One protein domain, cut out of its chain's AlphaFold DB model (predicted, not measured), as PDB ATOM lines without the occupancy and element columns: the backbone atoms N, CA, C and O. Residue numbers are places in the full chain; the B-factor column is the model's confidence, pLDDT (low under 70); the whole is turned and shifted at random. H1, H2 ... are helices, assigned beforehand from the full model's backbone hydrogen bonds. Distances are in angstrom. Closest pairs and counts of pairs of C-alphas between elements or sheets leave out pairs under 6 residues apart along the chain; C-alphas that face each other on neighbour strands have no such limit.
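AT A GLANCE: This is residues 2 to 57 of the 59 residues of an uncharacterized protein of Gammaproteobacteria bacterium (UniProt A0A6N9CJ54). A rod with the long helix H2 along its length, short H1 set steeply near the last residues of H2, and a long looping link that runs back from H1 to the start of H2. Residues 30 to 35 stick out where the link turns into H2. The printed part has 56 residues with two named helices, H1 then H2, and no named strand; the class is all helix. It is only just loose, close to compact, with a radius of gyration of the C-alphas of 12.3 A and spans of 40 by 18 by 16 A.

HOW THE PARTS SIT: H1, residues 2 to 11, and H2, residues 36 to 55, are close but not clearly touching; their closest C-alphas, those of Phe 9 and Phe 52, are 7.8 A apart. They run the same way at a steep tilt of 62 degrees. In H1 and H2 every O i to N i+4 pair is within hydrogen-bond range.

IN THESE COORDINATES: H1 begins at C-alpha 2 (30.750, 35.907, -9.977) and is 14.2 A long. H2, 28.6 A long, ends at C-alpha 55 (44.179, 36.258, -7.206).

THE WHOLE: The C-alphas farthest apart, those of Phe 31 and Gly 57, are 40.7 A apart. The printed part has no cut. The link from H1 to H2 is long, with 24 residues. Residues 30 to 35 have pLDDT under 70.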
ATOM      1  N   ARG A   2      30.252  36.172 -11.350       79.00
ATOM      2  CA  ARG A   2      30.750  35.907  -9.977       79.00
ATOM      3  C   ARG A   2      30.710  34.428  -9.552       79.00
ATOM      4  O   ARG A   2      31.751  33.868  -9.254       79.00
ATOM      5  N   ALA A   3      29.559  33.766  -9.675       82.94
ATOM      6  CA  ALA A   3      29.427  32.346  -9.326       82.94
ATOM      7  C   ALA A   3      30.350  31.398 -10.125       82.94
ATOM      8  O   ALA A   3      30.704  30.330  -9.641       82.94
ATOM      9  N   PHE A   4      30.742  31.768 -11.351       82.94
ATOM     10  CA  PHE A   4      31.678  30.971 -12.153       82.94
ATOM     11  C   PHE A   4      33.104  31.078 -11.604       82.94
ATOM     12  O   PHE A   4      33.797  30.074 -11.507       82.94
ATOM     13  N   ILE A   5      33.508  32.285 -11.201       81.56
ATOM     14  CA  ILE A   5      34.803  32.534 -10.564       81.56
ATOM     15  C   ILE A   5      34.855  31.891  -9.171       81.56
ATOM     16  O   ILE A   5      35.846  31.247  -8.849       81.56
ATOM     17  N   ASP A   6      33.780  31.980  -8.380       84.38
ATOM     18  CA  ASP A   6      33.706  31.333  -7.061       84.38
ATOM     19  C   ASP A   6      33.870  29.807  -7.170       84.38
ATOM     20  O   ASP A   6      34.570  29.191  -6.370       84.38
ATOM     21  N   ASN A   7      33.257  29.192  -8.188       84.69
ATOM     22  CA  ASN A   7      33.453  27.771  -8.468       84.69
ATOM     23  C   ASN A   7      34.882  27.474  -8.941       84.69
ATOM     24  O   ASN A   7      35.452  26.484  -8.507       84.69
ATOM     25  N   ALA A   8      35.487  28.336  -9.764       84.75
ATOM     26  CA  ALA A   8      36.869  28.155 -10.205       84.75
ATOM     27  C   ALA A   8      37.875  28.231  -9.046       84.75
ATOM     28  O   ALA A   8      38.813  27.443  -9.003       84.75
ATOM     29  N   PHE A   9      37.673  29.134  -8.079       83.38
ATOM     30  CA  PHE A   9      38.491  29.184  -6.863       83.38
ATOM     31  C   PHE A   9      38.262  27.977  -5.955       83.38
ATOM     32  O   PHE A   9      39.224  27.447  -5.412       83.38
ATOM     33  N   ARG A  10      37.013  27.509  -5.822       84.56
ATOM     34  CA  ARG A  10      36.709  26.287  -5.062       84.56
ATOM     35  C   ARG A  10      37.373  25.051  -5.674       84.56
ATOM     36  O   ARG A  10      37.908  24.231  -4.937       84.56
ATOM     37  N   ASP A  11      37.326  24.932  -6.996       82.69
ATOM     38  CA  ASP A  11      37.843  23.779  -7.736       82.69
ATOM     39  C   ASP A  11      39.355  23.896  -8.021       82.69
ATOM     40  O   ASP A  11      39.975  22.944  -8.491       82.69
ATOM     41  N   GLY A  12      39.957  25.064  -7.764       83.06
ATOM     42  CA  GLY A  12      41.363  25.359  -8.054       83.06
ATOM     43  C   GLY A  12      41.690  25.508  -9.546       83.06
ATOM     44  O   GLY A  12      42.861  25.631  -9.903       83.06
ATOM     45  N   ALA A  13      40.686  25.504 -10.427       81.38
ATOM     46  CA  ALA A  13      40.863  25.621 -11.868       81.38
ATOM     47  C   ALA A  13      39.651  26.273 -12.546       81.38
ATOM     48  O   ALA A  13      38.497  26.035 -12.189       81.38
ATOM     49  N   ILE A  14      39.903  27.052 -13.601       82.44
ATOM     50  CA  ILE A  14      38.833  27.560 -14.464       82.44
ATOM     51  C   ILE A  14      38.281  26.411 -15.310       82.44
ATOM     52  O   ILE A  14      38.991  25.827 -16.129       82.44
ATOM     53  N   GLN A  15      36.983  26.129 -15.178       79.94
ATOM     54  CA  GLN A  15      36.306  25.150 -16.026       79.94
ATOM     55  C   GLN A  15      36.168  25.681 -17.466       79.94
ATOM     56  O   GLN A  15      35.261  26.448 -17.797       79.94
ATOM     57  N   THR A  16      37.090  25.274 -18.341       75.62
ATOM     58  CA  THR A  16      37.091  25.615 -19.779       75.62
ATOM     59  C   THR A  16      36.146  24.727 -20.601       75.62
ATOM     60  O   THR A  16      35.733  25.078 -21.720       75.62
ATOM     61  N   THR A  17      35.783  23.580 -20.027       70.94
ATOM     62  CA  THR A  17      34.886  22.561 -20.567       70.94
ATOM     63  C   THR A  17      33.449  22.746 -20.069       70.94
ATOM     64  O   THR A  17      33.175  23.397 -19.063       70.94
ATOM     65  N   GLY A  18      32.493  22.192 -20.819       73.25
ATOM     66  CA  GLY A  18      31.066  22.289 -20.498       73.25
ATOM     67  C   GLY A  18      30.409  23.630 -20.859       73.25
ATOM     68  O   GLY A  18      30.989  24.495 -21.518       73.25
ATOM     69  N   MET A  19      29.144  23.784 -20.445       78.38
ATOM     70  CA  MET A  19      28.302  24.957 -20.746       78.38
ATOM     71  C   MET A  19      28.314  26.030 -19.647       78.38
ATOM     72  O   MET A  19      27.597  27.022 -19.734       78.38
ATOM     73  N   ALA A  20      29.098  25.855 -18.582       79.25
ATOM     74  CA  ALA A  20      29.173  26.855 -17.517       79.25
ATOM     75  C   ALA A  20      29.721  28.187 -18.051       79.25
ATOM     76  O   ALA A  20      29.185  29.252 -17.740       79.25
ATOM     77  N   ILE A  21      30.724  28.119 -18.931       77.44
ATOM     78  CA  ILE A  21      31.313  29.308 -19.536       77.44
ATOM     79  C   ILE A  21      30.403  29.978 -20.565       77.44
ATOM     80  O   ILE A  21      30.366  31.200 -20.652       77.44
ATOM     81  N   THR A  22      29.591  29.213 -21.299       77.00
ATOM     82  CA  THR A  22      28.660  29.796 -22.277       77.00
ATOM     83  C   THR A  22      27.564  30.626 -21.614       77.00
ATOM     84  O   THR A  22      27.072  31.569 -22.222       77.00
ATOM     85  N   LYS A  23      27.245  30.360 -20.338       80.69
ATOM     86  CA  LYS A  23      26.313  31.172 -19.537       80.69
ATOM     87  C   LYS A  23      26.855  32.548 -19.145       80.69
ATOM     88  O   LYS A  23      26.069  33.415 -18.779       80.69
ATOM     89  N   ILE A  24      28.176  32.738 -19.149       81.12
ATOM     90  CA  ILE A  24      28.807  34.018 -18.797       81.12
ATOM     91  C   ILE A  24      29.331  34.775 -20.017       81.12
ATOM     92  O   ILE A  24      29.806  35.900 -19.862       81.12
ATOM     93  N   LEU A  25      29.249  34.176 -21.208       79.06
ATOM     94  CA  LEU A  25      29.599  34.858 -22.444       79.06
ATOM     95  C   LEU A  25      28.555  35.930 -22.769       79.06
ATOM     96  O   LEU A  25      27.357  35.703 -22.581       79.06
ATOM     97  N   PRO A  26      28.988  37.092 -23.284       77.69
ATOM     98  CA  PRO A  26      28.056  38.063 -23.827       77.69
ATOM     99  C   PRO A  26      27.278  37.431 -24.993       77.69
ATOM    100  O   PRO A  26      27.834  36.596 -25.714       77.69
ATOM    101  N   PRO A  27      26.006  37.816 -25.200       77.81
ATOM    102  CA  PRO A  27      25.211  37.302 -26.303       77.81
ATOM    103  C   PRO A  27      25.901  37.650 -27.623       77.81
ATOM    104  O   PRO A  27      26.031  38.814 -27.996       77.81
ATOM    105  N   VAL A  28      26.375  36.623 -28.318       73.50
ATOM    106  CA  VAL A  28      26.963  36.742 -29.652       73.50
ATOM    107  C   VAL A  28      25.910  36.421 -30.702       73.50
ATOM    108  O   VAL A  28      25.005  35.612 -30.477       73.50
ATOM    109  N   SER A  29      26.022  37.064 -31.863       73.00
ATOM    110  CA  SER A  29      25.112  36.809 -32.975       73.00
ATOM    111  C   SER A  29      25.190  35.342 -33.401       73.00
ATOM    112  O   SER A  29      26.260  34.838 -33.737       73.00
ATOM    113  N   ARG A  30      24.036  34.666 -33.442       69.06
ATOM    114  CA  ARG A  30      23.914  33.280 -33.939       69.06
ATOM    115  C   ARG A  30      24.180  33.177 -35.447       69.06
ATOM    116  O   ARG A  30      24.424  32.083 -35.941       69.06
ATOM    117  N   PHE A  31      24.138  34.308 -36.152       69.69
ATOM    118  CA  PHE A  31      24.280  34.421 -37.606       69.69
ATOM    119  C   PHE A  31      25.521  35.226 -38.024       69.69
ATOM    120  O   PHE A  31      25.631  35.629 -39.180       69.69
ATOM    121  N   GLY A  32      26.445  35.497 -37.094       64.75
ATOM    122  CA  GLY A  32      27.716  36.146 -37.413       64.75
ATOM    123  C   GLY A  32      28.509  35.320 -38.429       64.75
ATOM    124  O   GLY A  32      28.657  34.105 -38.273       64.75
ATOM    125  N   LYS A  33      28.996  35.963 -39.498       61.53
ATOM    126  CA  LYS A  33      29.875  35.332 -40.493       61.53
ATOM    127  C   LYS A  33      31.210  34.985 -39.822       61.53
ATOM    128  O   LYS A  33      32.113  35.807 -39.783       61.53
ATOM    129  N   GLY A  34      31.322  33.748 -39.340       61.38
ATOM    130  CA  GLY A  34      32.583  33.138 -38.918       61.38
ATOM    131  C   GLY A  34      32.845  33.185 -37.415       61.38
ATOM    132  O   GLY A  34      33.460  34.110 -36.913       61.38
ATOM    133  N   GLY A  35      32.456  32.128 -36.699       64.81
ATOM    134  CA  GLY A  35      33.145  31.711 -35.470       64.81
ATOM    135  C   GLY A  35      33.155  32.674 -34.273       64.81
ATOM    136  O   GLY A  35      33.859  32.385 -33.308       64.81
ATOM    137  N   ASP A  36      32.367  33.755 -34.279       70.56
ATOM    138  CA  ASP A  36      32.384  34.805 -33.246       70.56
ATOM    139  C   ASP A  36      32.272  34.258 -31.822       70.56
ATOM    140  O   ASP A  36      32.932  34.751 -30.909       70.56
ATOM    141  N   HIS A  37      31.479  33.203 -31.623       75.00
ATOM    142  CA  HIS A  37      31.318  32.566 -30.320       75.00
ATOM    143  C   HIS A  37      32.611  31.915 -29.812       75.00
ATOM    144  O   HIS A  37      32.921  32.020 -28.627       75.00
ATOM    145  N   ALA A  38      33.371  31.244 -30.681       77.31
ATOM    146  CA  ALA A  38      34.625  30.597 -30.299       77.31
ATOM    147  C   ALA A  38      35.693  31.643 -29.956       77.31
ATOM    148  O   ALA A  38      36.328  31.549 -28.908       77.31
ATOM    149  N   THR A  39      35.813  32.693 -30.771       81.19
ATOM    150  CA  THR A  39      36.753  33.792 -30.525       81.19
ATOM    151  C   THR A  39      36.397  34.559 -29.250       81.19
ATOM    152  O   THR A  39      37.270  34.814 -28.424       81.19
ATOM    153  N   LYS A  40      35.109  34.863 -29.016       82.25
ATOM    154  CA  LYS A  40      34.672  35.501 -27.761       82.25
ATOM    155  C   LYS A  40      34.906  34.602 -26.553       82.25
ATOM    156  O   LYS A  40      35.315  35.104 -25.509       82.25
ATOM    157  N   LYS A  41      34.668  33.292 -26.694       82.62
ATOM    158  CA  LYS A  41      34.971  32.312 -25.645       82.62
ATOM    159  C   LYS A  41      36.443  32.367 -25.268       82.62
ATOM    160  O   LYS A  41      36.738  32.434 -24.080       82.62
ATOM    161  N   GLN A  42      37.331  32.390 -26.258       83.75
ATOM    162  CA  GLN A  42      38.765  32.457 -26.018       83.75
ATOM    163  C   GLN A  42      39.164  33.766 -25.325       83.75
ATOM    164  O   GLN A  42      39.781  33.716 -24.272       83.75
ATOM    165  N   SER A  43      38.714  34.928 -25.809       86.25
ATOM    166  CA  SER A  43      39.058  36.213 -25.174       86.25
ATOM    167  C   SER A  43      38.559  36.335 -23.728       86.25
ATOM    168  O   SER A  43      39.239  36.912 -22.877       86.25
ATOM    169  N   VAL A  44      37.365  35.810 -23.434       85.88
ATOM    170  CA  VAL A  44      36.827  35.801 -22.065       85.88
ATOM    171  C   VAL A  44      37.598  34.822 -21.186       85.88
ATOM    172  O   VAL A  44      37.876  35.154 -20.038       85.88
ATOM    173  N   LEU A  45      37.981  33.656 -21.716       85.25
ATOM    174  CA  LEU A  45      38.849  32.715 -21.011       85.25
ATOM    175  C   LEU A  45      40.192  33.344 -20.666       85.25
ATOM    176  O   LEU A  45      40.559  33.321 -19.501       85.25
ATOM    177  N   ASP A  46      40.867  33.961 -21.630       88.31
ATOM    178  CA  ASP A  46      42.172  34.587 -21.410       88.31
ATOM    179  C   ASP A  46      42.083  35.671 -20.324       88.31
ATOM    180  O   ASP A  46      42.898  35.719 -19.404       88.31
ATOM    181  N   SER A  47      41.027  36.490 -20.363       87.81
ATOM    182  CA  SER A  47      40.784  37.528 -19.351       87.81
ATOM    183  C   SER A  47      40.539  36.940 -17.956       87.81
ATOM    184  O   SER A  47      41.030  37.468 -16.957       87.81
ATOM    185  N   LEU A  48      39.766  35.853 -17.872       85.56
ATOM    186  CA  LEU A  48      39.481  35.168 -16.612       85.56
ATOM    187  C   LEU A  48      40.702  34.424 -16.075       85.56
ATOM    188  O   LEU A  48      40.885  34.416 -14.863       85.56
ATOM    189  N   SER A  49      41.540  33.852 -16.940       85.50
ATOM    190  CA  SER A  49      42.804  33.216 -16.560       85.50
ATOM    191  C   SER A  49      43.755  34.222 -15.931       85.50
ATOM    192  O   SER A  49      44.219  33.991 -14.822       85.50
ATOM    193  N   VAL A  50      43.945  35.389 -16.558       88.25
ATOM    194  CA  VAL A  50      44.773  36.470 -15.990       88.25
ATOM    195  C   VAL A  50      44.236  36.931 -14.632       88.25
ATOM    196  O   VAL A  50      45.004  37.180 -13.702       88.25
ATOM    197  N   PHE A  51      42.912  37.050 -14.494       86.50
ATOM    198  CA  PHE A  51      42.299  37.372 -13.208       86.50
ATOM    199  C   PHE A  51      42.567  36.269 -12.176       86.50
ATOM    200  O   PHE A  51      43.020  36.554 -11.073       86.50
ATOM    201  N   PHE A  52      42.317  35.013 -12.533       84.94
ATOM    202  CA  PHE A  52      42.491  33.878 -11.638       84.94
ATOM    203  C   PHE A  52      43.938  33.744 -11.161       84.94
ATOM    204  O   PHE A  52      44.151  33.710  -9.958       84.94
ATOM    205  N   GLU A  53      44.924  33.780 -12.059       85.06
ATOM    206  CA  GLU A  53      46.353  33.721 -11.712       85.06
ATOM    207  C   GLU A  53      46.774  34.847 -10.762       85.06
ATOM    208  O   GLU A  53      47.566  34.639  -9.844       85.06
ATOM    209  N   ARG A  54      46.221  36.051 -10.945       86.31
ATOM    210  CA  ARG A  54      46.538  37.197 -10.086       86.31
ATOM    211  C   ARG A  54      46.007  37.035  -8.662       86.31
ATOM    212  O   ARG A  54      46.612  37.564  -7.735       86.31
ATOM    213  N   PHE A  55      44.874  36.359  -8.491       82.88
ATOM    214  CA  PHE A  55      44.179  36.258  -7.206       82.88
ATOM    215  C   PHE A  55      44.288  34.877  -6.548       82.88
ATOM    216  O   PHE A  55      44.018  34.768  -5.356       82.88
ATOM    217  N   SER A  56      44.744  33.842  -7.258       76.00
ATOM    218  CA  SER A  56      44.875  32.476  -6.731       76.00
ATOM    219  C   SER A  56      45.925  32.335  -5.627       76.00
ATOM    220  O   SER A  56      45.868  31.376  -4.871       76.00
ATOM    221  N   GLY A  57      46.883  33.261  -5.537       73.19
ATOM    222  CA  GLY A  57      47.903  33.295  -4.478       73.19
ATOM    223  C   GLY A  57      47.640  34.311  -3.360       73.19
ATOM    224  O   GLY A  57      48.490  34.472  -2.489       73.19
TER     225      GLY A  57